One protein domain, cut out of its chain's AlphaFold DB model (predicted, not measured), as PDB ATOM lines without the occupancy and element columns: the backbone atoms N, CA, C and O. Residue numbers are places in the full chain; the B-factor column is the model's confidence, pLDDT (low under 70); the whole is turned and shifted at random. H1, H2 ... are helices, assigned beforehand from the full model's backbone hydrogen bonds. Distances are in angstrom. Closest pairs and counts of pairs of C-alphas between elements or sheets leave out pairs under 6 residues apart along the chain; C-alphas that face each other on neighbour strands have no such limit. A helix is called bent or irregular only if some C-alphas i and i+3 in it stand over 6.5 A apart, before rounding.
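Overview. This is residues 26 to 93 of the 196 residues of the protein "DUF89 domain-containing protein" of Streptomyces dysideae (UniProt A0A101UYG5). A long helical hairpin, H1 and H2 side by side, is joined by an extended link to a small head of two short helices, H3 and H4; residues 71 to 76 of the link stand free. The printed part has 68 residues, 45 of them in four named helices in the order H1 H2 H3 H4, with no named strand; its class is all helix, and the whole is loose, with a radius of gyration of the C-alphas of 13.8 A and spans of 36 by 29 by 16 A.

Along the chain. H1, residues 26 to 44, begins at C-alpha 26 (230.285, 238.185, 170.328) and measures 25.1 A. It has a kink of 32 degrees near residue 33 and is only just irregular: C-alphas 31 and 34 are 7.0 A apart. H2, residues 49 to 64, measures 22.1 A. H3 is residues 77 to 82; H4, residues 85 to 88, ends at C-alpha 88 (214.939, 233.425, 176.083).

Arrangement. H1 and H2 form a hairpin and touch, their closest C-alphas, of Pro 35 and Leu 59, 6.0 A apart, at a shallow tilt of 12 degrees, opposite ways. H3 and H4 are close but not clearly touching; their closest C-alphas, of Trp 80 and Asp 86, are 7.8 A apart. H1 and H2 are apart from H3 and H4. Every O i to N i+4 pair is within hydrogen-bond range in H2 and H3, and 13 of 15 in H1; H4 is too short for such a pair.

Size, cuts and confidence. The C-alphas farthest apart, of Pro 46 and Ala 82, are 36.9 A apart. The H2 to H3 link, 12 residues, is long. The printed part has no cut, and no printed residue is under 70 in pLDDT.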
ATOM      1  N   PRO A  26     231.735 238.331 170.457       89.69
ATOM      2  CA  PRO A  26     230.285 238.185 170.328       89.69
ATOM      3  C   PRO A  26     229.564 239.524 170.156       89.69
ATOM      4  O   PRO A  26     228.732 239.667 169.258       89.69
ATOM      5  N   HIS A  27     229.942 240.531 170.951       90.69
ATOM      6  CA  HIS A  27     229.358 241.864 170.855       90.69
ATOM      7  C   HIS A  27     229.616 242.502 169.494       90.69
ATOM      8  O   HIS A  27     228.669 242.905 168.827       90.69
ATOM      9  N   GLY A  28     230.871 242.554 169.034       89.81
ATOM     10  CA  GLY A  28     231.197 243.122 167.720       89.81
ATOM     11  C   GLY A  28     230.517 242.365 166.573       89.81
ATOM     12  O   GLY A  28     230.107 242.943 165.565       89.81
ATOM     13  N   VAL A  29     230.317 241.055 166.727       89.31
ATOM     14  CA  VAL A  29     229.563 240.270 165.754       89.31
ATOM     15  C   VAL A  29     228.085 240.694 165.711       89.31
ATOM     16  O   VAL A  29     227.554 240.856 164.611       89.31
ATOM     17  N   LEU A  30     227.417 240.879 166.852       89.94
ATOM     18  CA  LEU A  30     226.002 241.277 166.914       89.94
ATOM     19  C   LEU A  30     225.774 242.759 166.590       89.94
ATOM     20  O   LEU A  30     224.872 243.091 165.824       89.94
ATOM     21  N   ALA A  31     226.596 243.645 167.145       91.25
ATOM     22  CA  ALA A  31     226.443 245.090 167.021       91.25
ATOM     23  C   ALA A  31     226.930 245.631 165.669       91.25
ATOM     24  O   ALA A  31     226.416 246.645 165.193       91.25
ATOM     25  N   GLU A  32     227.893 244.963 165.026       91.94
ATOM     26  CA  GLU A  32     228.561 245.500 163.835       91.94
ATOM     27  C   GLU A  32     228.446 244.559 162.632       91.94
ATOM     28  O   GLU A  32     227.892 244.939 161.595       91.94
ATOM     29  N   ARG A  33     228.939 243.317 162.754       91.94
ATOM     30  CA  ARG A  33     229.089 242.416 161.596       91.94
ATOM     31  C   ARG A  33     227.756 241.933 161.035       91.94
ATOM     32  O   ARG A  33     227.557 242.029 159.827       91.94
ATOM     33  N   HIS A  34     226.843 241.438 161.873       91.62
ATOM     34  CA  HIS A  34     225.515 241.010 161.418       91.62
ATOM     35  C   HIS A  34     224.751 242.163 160.757       91.62
ATOM     36  O   HIS A  34     224.305 241.991 159.620       91.62
ATOM     37  N   PRO A  35     224.670 243.362 161.368       93.62
ATOM     38  CA  PRO A  35     224.091 244.531 160.721       93.62
ATOM     39  C   PRO A  35     224.709 244.864 159.365       93.62
ATOM     40  O   PRO A  35     223.982 245.161 158.417       93.62
ATOM     41  N   ALA A  36     226.038 244.812 159.248       93.81
ATOM     42  CA  ALA A  36     226.721 245.057 157.983       93.81
ATOM     43  C   ALA A  36     226.348 244.013 156.918       93.81
ATOM     44  O   ALA A  36     226.009 244.393 155.800       93.81
ATOM     45  N   ILE A  37     226.331 242.724 157.271       92.94
ATOM     46  CA  ILE A  37     225.951 241.633 156.362       92.94
ATOM     47  C   ILE A  37     224.497 241.780 155.907       92.94
ATOM     48  O   ILE A  37     224.224 241.672 154.716       92.94
ATOM     49  N   ILE A  38     223.562 242.068 156.819       92.88
ATOM     50  CA  ILE A  38     222.144 242.235 156.466       92.88
ATOM     51  C   ILE A  38     221.972 243.395 155.475       92.88
ATOM     52  O   ILE A  38     221.274 243.242 154.471       92.88
ATOM     53  N   ARG A  39     222.650 244.531 155.706       92.69
ATOM     54  CA  ARG A  39     222.639 245.672 154.772       92.69
ATOM     55  C   ARG A  39     223.238 245.300 153.416       92.69
ATOM     56  O   ARG A  39     222.601 245.542 152.398       92.69
ATOM     57  N   GLN A  40     224.393 244.634 153.402       93.25
ATOM     58  CA  GLN A  40     225.027 244.170 152.166       93.25
ATOM     59  C   GLN A  40     224.115 243.224 151.377       93.25
ATOM     60  O   GLN A  40     223.935 243.408 150.180       93.25
ATOM     61  N   VAL A  41     223.486 242.242 152.031       93.44
ATOM     62  CA  VAL A  41     222.555 241.302 151.384       93.44
ATOM     63  C   VAL A  41     221.334 242.029 150.820       93.44
ATOM     64  O   VAL A  41     220.892 241.727 149.711       93.44
ATOM     65  N   ARG A  42     220.799 243.004 151.562       91.56
ATOM     66  CA  ARG A  42     219.676 243.839 151.124       91.56
ATOM     67  C   ARG A  42     220.007 244.648 149.866       91.56
ATOM     68  O   ARG A  42     219.117 244.861 149.043       91.56
ATOM     69  N   GLU A  43     221.250 245.103 149.737       89.56
ATOM     70  CA  GLU A  43     221.736 245.925 148.621       89.56
ATOM     71  C   GLU A  43     222.221 245.096 147.421       89.56
ATOM     72  O   GLU A  43     222.067 245.526 146.280       89.56
ATOM     73  N   ALA A  44     222.768 243.902 147.657       86.56
ATOM     74  CA  ALA A  44     223.423 243.085 146.634       86.56
ATOM     75  C   ALA A  44     222.458 242.376 145.670       86.56
ATOM     76  O   ALA A  44     222.865 241.973 144.581       86.56
ATOM     77  N   VAL A  45     221.193 242.187 146.055       80.06
ATOM     78  CA  VAL A  45     220.210 241.418 145.276       80.06
ATOM     79  C   VAL A  45     218.958 242.270 145.039       80.06
ATOM     80  O   VAL A  45     218.497 242.946 145.965       80.06
ATOM     81  N   PRO A  46     218.344 242.241 143.838       87.69
ATOM     82  CA  PRO A  46     217.098 242.953 143.554       87.69
ATOM     83  C   PRO A  46     215.893 242.256 144.208       87.69
ATOM     84  O   PRO A  46     214.959 241.808 143.548       87.69
ATOM     85  N   TYR A  47     215.911 242.142 145.534       89.75
ATOM     86  CA  TYR A  47     214.789 241.632 146.302       89.75
ATOM     87  C   TYR A  47     213.572 242.551 146.165       89.75
ATOM     88  O   TYR A  47     213.693 243.777 146.218       89.75
ATOM     89  N   GLY A  48     212.390 241.941 146.042       92.25
ATOM     90  CA  GLY A  48     211.114 242.651 146.093       92.25
ATOM     91  C   GLY A  48     210.881 243.360 147.438       92.25
ATOM     92  O   GLY A  48     211.579 243.088 148.423       92.25
ATOM     93  N   PRO A  49     209.887 244.260 147.503       92.50
ATOM     94  CA  PRO A  49     209.665 245.132 148.657       92.50
ATOM     95  C   PRO A  49     209.418 244.356 149.957       92.50
ATOM     96  O   PRO A  49     209.905 244.764 151.007       92.50
ATOM     97  N   ASP A  50     208.742 243.209 149.893       93.44
ATOM     98  CA  ASP A  50     208.416 242.395 151.069       93.44
ATOM     99  C   ASP A  50     209.671 241.817 151.731       93.44
ATOM    100  O   ASP A  50     209.855 241.933 152.941       93.44
ATOM    101  N   ARG A  51     210.591 241.272 150.927       93.69
ATOM    102  CA  ARG A  51     211.872 240.739 151.416       93.69
ATOM    103  C   ARG A  51     212.764 241.838 151.981       93.69
ATOM    104  O   ARG A  51     213.434 241.619 152.981       93.69
ATOM    105  N   ARG A  52     212.753 243.031 151.377       92.94
ATOM    106  CA  ARG A  52     213.483 244.190 151.916       92.94
ATOM    107  C   ARG A  52     212.931 244.618 153.273       92.94
ATOM    108  O   ARG A  52     213.719 244.799 154.191       92.94
ATOM    109  N   ARG A  53     211.602 244.690 153.422       94.12
ATOM    110  CA  ARG A  53     210.965 244.956 154.723       94.12
ATOM    111  C   ARG A  53     211.314 243.890 155.759       94.12
ATOM    112  O   ARG A  53     211.593 244.245 156.895       94.12
ATOM    113  N   ALA A  54     211.356 242.614 155.372       93.00
ATOM    114  CA  ALA A  54     211.763 241.536 156.271       93.00
ATOM    115  C   ALA A  54     213.232 241.664 156.716       93.00
ATOM    116  O   ALA A  54     213.525 241.486 157.892       93.00
ATOM    117  N   LEU A  55     214.154 242.027 155.814       94.62
ATOM    118  CA  LEU A  55     215.556 242.295 156.166       94.62
ATOM    119  C   LEU A  55     215.699 243.529 157.073       94.62
ATOM    120  O   LEU A  55     216.498 243.505 158.006       94.62
ATOM    121  N   ASP A  56     214.911 244.580 156.834       93.88
ATOM    122  CA  ASP A  56     214.881 245.781 157.678       93.88
ATOM    123  C   ASP A  56     214.330 245.463 159.082       93.88
ATOM    124  O   ASP A  56     214.887 245.911 160.086       93.88
ATOM    125  N   ALA A  57     213.286 244.632 159.166       92.88
ATOM    126  CA  ALA A  57     212.735 244.141 160.429       92.88
ATOM    127  C   ALA A  57     213.728 243.238 161.177       92.88
ATOM    128  O   ALA A  57     213.929 243.420 162.376       92.88
ATOM    129  N   LEU A  58     214.412 242.327 160.473       91.56
ATOM    130  CA  LEU A  58     215.467 241.488 161.044       91.56
ATOM    131  C   LEU A  58     216.606 242.343 161.611       91.56
ATOM    132  O   LEU A  58     217.039 242.127 162.739       91.56
ATOM    133  N   LEU A  59     217.056 243.356 160.865       92.94
ATOM    134  CA  LEU A  59     218.086 244.289 161.319       92.94
ATOM    135  C   LEU A  59     217.664 245.034 162.593       92.94
ATOM    136  O   LEU A  59     218.466 245.176 163.520       92.94
ATOM    137  N   ALA A  60     216.419 245.514 162.647       92.50
ATOM    138  CA  ALA A  60     215.877 246.180 163.826       92.50
ATOM    139  C   ALA A  60     215.779 245.221 165.024       92.50
ATOM    140  O   ALA A  60     216.211 245.582 166.119       92.50
ATOM    141  N   SER A  61     215.296 243.995 164.803       89.12
ATOM    142  CA  SER A  61     215.189 242.961 165.837       89.12
ATOM    143  C   SER A  61     216.556 242.604 166.426       89.12
ATOM    144  O   SER A  61     216.743 242.726 167.633       89.12
ATOM    145  N   CYS A  62     217.555 242.284 165.598       84.62
ATOM    146  CA  CYS A  62     218.878 241.875 166.084       84.62
ATOM    147  C   CYS A  62     219.629 242.977 166.852       84.62
ATOM    148  O   CYS A  62     220.491 242.665 167.667       84.62
ATOM    149  N   THR A  63     219.352 244.256 166.573       86.75
ATOM    150  CA  THR A  63     220.103 245.381 167.166       86.75
ATOM    151  C   THR A  63     219.394 246.055 168.334       86.75
ATOM    152  O   THR A  63     220.063 246.600 169.208       86.75
ATOM    153  N   LYS A  64     218.059 246.074 168.335       87.75
ATOM    154  CA  LYS A  64     217.242 246.821 169.308       87.75
ATOM    155  C   LYS A  64     216.061 246.022 169.848       87.75
ATOM    156  O   LYS A  64     215.408 246.479 170.782       87.75
ATOM    157  N   GLY A  65     215.736 244.904 169.212       88.94
ATOM    158  CA  GLY A  65     214.613 244.066 169.585       88.94
ATOM    159  C   GLY A  65     214.992 243.006 170.603       88.94
ATOM    160  O   GLY A  65     216.099 242.960 171.145       88.94
ATOM    161  N   VAL A  66     214.020 242.139 170.833       92.38
ATOM    162  CA  VAL A  66     214.127 240.984 171.710       92.38
ATOM    163  C   VAL A  66     213.872 239.718 170.905       92.38
ATOM    164  O   VAL A  66     213.369 239.775 169.781       92.38
ATOM    165  N   ILE A  67     214.226 238.576 171.476       89.19
ATOM    166  CA  ILE A  67     213.846 237.276 170.934       89.19
ATOM    167  C   ILE A  67     212.334 237.147 171.070       89.19
ATOM    168  O   ILE A  67     211.786 237.211 172.171       89.19
ATOM    169  N   GLU A  68     211.662 236.990 169.941       89.75
ATOM    170  CA  GLU A  68     210.229 236.739 169.897       89.75
ATOM    171  C   GLU A  68     209.973 235.227 169.872       89.75
ATOM    172  O   GLU A  68     210.787 234.481 169.315       89.75
ATOM    173  N   PRO A  69     208.857 234.757 170.459       88.62
ATOM    174  CA  PRO A  69     208.428 233.376 170.299       88.62
ATOM    175  C   PRO A  69     208.287 233.017 168.820       88.62
ATOM    176  O   PRO A  69     207.890 233.849 167.998       88.62
ATOM    177  N   LEU A  70     208.571 231.762 168.487       86.81
ATOM    178  CA  LEU A  70     208.326 231.280 167.135       86.81
ATOM    179  C   LEU A  70     206.819 231.295 166.819       86.81
ATOM    180  O   LEU A  70     205.997 231.074 167.714       86.81
ATOM    181  N   PRO A  71     206.438 231.519 165.548       89.56
ATOM    182  CA  PRO A  71     205.067 231.313 165.103       89.56
ATOM    183  C   PRO A  71     204.576 229.906 165.450       89.56
ATOM    184  O   PRO A  71     205.334 228.940 165.369       89.56
ATOM    185  N   ALA A  72     203.294 229.776 165.796       88.88
ATOM    186  CA  ALA A  72     202.705 228.489 166.176       88.88
ATOM    187  C   ALA A  72     202.766 227.432 165.054       88.88
ATOM    188  O   ALA A  72     202.673 226.239 165.326       88.88
ATOM    189  N   ASP A  73     202.914 227.864 163.802       91.44
ATOM    190  CA  ASP A  73     203.048 227.029 162.609       91.44
ATOM    191  C   ASP A  73     204.508 226.845 162.151       91.44
ATOM    192  O   ASP A  73     204.749 226.348 161.048       91.44
ATOM    193  N   ALA A  74     205.491 227.218 162.981       89.00
ATOM    194  CA  ALA A  74     206.903 226.995 162.691       89.00
ATOM    195  C   ALA A  74     207.174 225.490 162.458       89.00
ATOM    196  O   ALA A  74     206.935 224.685 163.363       89.00
ATOM    197  N   PRO A  75     207.710 225.085 161.286       88.06
ATOM    198  CA  PRO A  75     207.872 223.671 160.923       88.06
ATOM    199  C   PRO A  75     208.703 222.833 161.904       88.06
ATOM    200  O   PRO A  75     208.571 221.613 161.951       88.06
ATOM    201  N   ASP A  76     209.589 223.477 162.655       86.56
ATOM    202  CA  ASP A  76     210.498 222.884 163.629       86.56
ATOM    203  C   ASP A  76     210.319 223.471 165.042       86.56
ATOM    204  O   ASP A  76     211.214 223.320 165.876       86.56
ATOM    205  N   GLY A  77     209.165 224.086 165.334       85.12
ATOM    206  CA  GLY A  77     208.868 224.738 166.617       85.12
ATOM    207  C   GLY A  77     209.173 223.861 167.835       85.12
ATOM    208  O   GLY A  77     209.905 224.287 168.725       85.12
ATOM    209  N   ASP A  78     208.745 222.594 167.815       84.19
ATOM    210  CA  ASP A  78     209.007 221.630 168.896       84.19
ATOM    211  C   ASP A  78     210.506 221.432 169.178       84.19
ATOM    212  O   ASP A  78     210.916 221.246 170.325       84.19
ATOM    213  N   ARG A  79     211.356 221.484 168.142       81.50
ATOM    214  CA  ARG A  79     212.813 221.322 168.297       81.50
ATOM    215  C   ARG A  79     213.446 222.545 168.943       81.50
ATOM    216  O   ARG A  79     214.357 222.394 169.754       81.50
ATOM    217  N   TRP A  80     212.982 223.736 168.585       80.12
ATOM    218  CA  TRP A  80     213.457 224.984 169.178       80.12
ATOM    219  C   TRP A  80     212.981 225.142 170.622       80.12
ATOM    220  O   TRP A  80     213.785 225.516 171.478       80.12
ATOM    221  N   ALA A  81     211.734 224.765 170.911       81.62
ATOM    222  CA  ALA A  81     211.193 224.712 172.267       81.62
ATOM    223  C   ALA A  81     211.985 223.729 173.143       81.62
ATOM    224  O   ALA A  81     212.475 224.095 174.209       81.62
ATOM    225  N   ALA A  82     212.237 222.505 172.654       78.69
ATOM    226  CA  ALA A  82     213.084 221.529 173.347       78.69
ATOM    227  C   ALA A  82     214.540 222.006 173.528       78.69
ATOM    228  O   ALA A  82     215.225 221.584 174.459       78.69
ATOM    229  N   GLY A  83     215.018 222.882 172.640       73.69
ATOM    230  CA  GLY A  83     216.317 223.545 172.734       73.69
ATOM    231  C   GLY A  83     216.371 224.705 173.735       73.69
ATOM    232  O   GLY A  83     217.439 225.297 173.888       73.69
ATOM    233  N   GLY A  84     215.258 225.027 174.402       79.44
ATOM    234  CA  GLY A  84     215.163 226.107 175.385       79.44
ATOM    235  C   GLY A  84     215.051 227.500 174.767       79.44
ATOM    236  O   GLY A  84     215.347 228.480 175.441       79.44
ATOM    237  N   LEU A  85     214.653 227.625 173.491       79.94
ATOM    238  CA  LEU A  85     214.477 228.943 172.864       79.94
ATOM    239  C   LEU A  85     213.449 229.796 173.624       79.94
ATOM    240  O   LEU A  85     213.652 230.999 173.795       79.94
ATOM    241  N   ASP A  86     212.387 229.159 174.117       83.81
ATOM    242  CA  ASP A  86     211.298 229.822 174.837       83.81
ATOM    243  C   ASP A  86     211.766 230.463 176.153       83.81
ATOM    244  O   ASP A  86     211.252 231.512 176.541       83.81
ATOM    245  N   ASP A  87     212.812 229.921 176.790       87.31
ATOM    246  CA  ASP A  87     213.405 230.482 178.017       87.31
ATOM    247  C   ASP A  87     214.055 231.861 177.783       87.31
ATOM    248  O   ASP A  87     214.326 232.629 178.721       87.31
ATOM    249  N   TYR A  88     214.320 232.181 176.515       88.50
ATOM    250  CA  TYR A  88     214.939 233.425 176.083       88.50
ATOM    251  C   TYR A  88     213.952 234.421 175.472       88.50
ATOM    252  O   TYR A  88     214.357 235.548 175.173       88.50
ATOM    253  N   ALA A  89     212.676 234.058 175.316       90.44
ATOM    254  CA  ALA A  89     211.665 234.964 174.788       90.44
ATOM    255  C   ALA A  89     211.592 236.260 175.622       90.44
ATOM    256  O   ALA A  89     211.620 236.248 176.854       90.44
ATOM    257  N   GLY A  90     211.536 237.404 174.942       91.75
ATOM    258  CA  GLY A  90     211.540 238.730 175.557       91.75
ATOM    259  C   GLY A  90     212.917 239.244 175.995       91.75
ATOM    260  O   GLY A  90     213.009 240.383 176.451       91.75
ATOM    261  N   ARG A  91     213.998 238.466 175.840       92.38
ATOM    262  CA  ARG A  91     215.366 238.923 176.135       92.38
ATOM    263  C   ARG A  91     216.027 239.559 174.920       92.38
ATOM    264  O   ARG A  91     215.752 239.190 173.781       92.38
ATOM    265  N   SER A  92     216.950 240.482 175.173       92.62
ATOM    266  CA  SER A  92     217.854 241.001 174.145       92.62
ATOM    267  C   SER A  92     218.722 239.881 173.570       92.62
ATOM    268  O   SER A  92     219.205 239.020 174.307       92.62
ATOM    269  N   TRP A  93     219.015 239.952 172.271       89.38
ATOM    270  CA  TRP A  93     219.967 239.061 171.596       89.38
ATOM    271  C   TRP A  93     221.386 239.113 172.189       89.38
ATOM    272  O   TRP A  93     222.179 238.200 171.975       89.38
TER     273      TRP A  93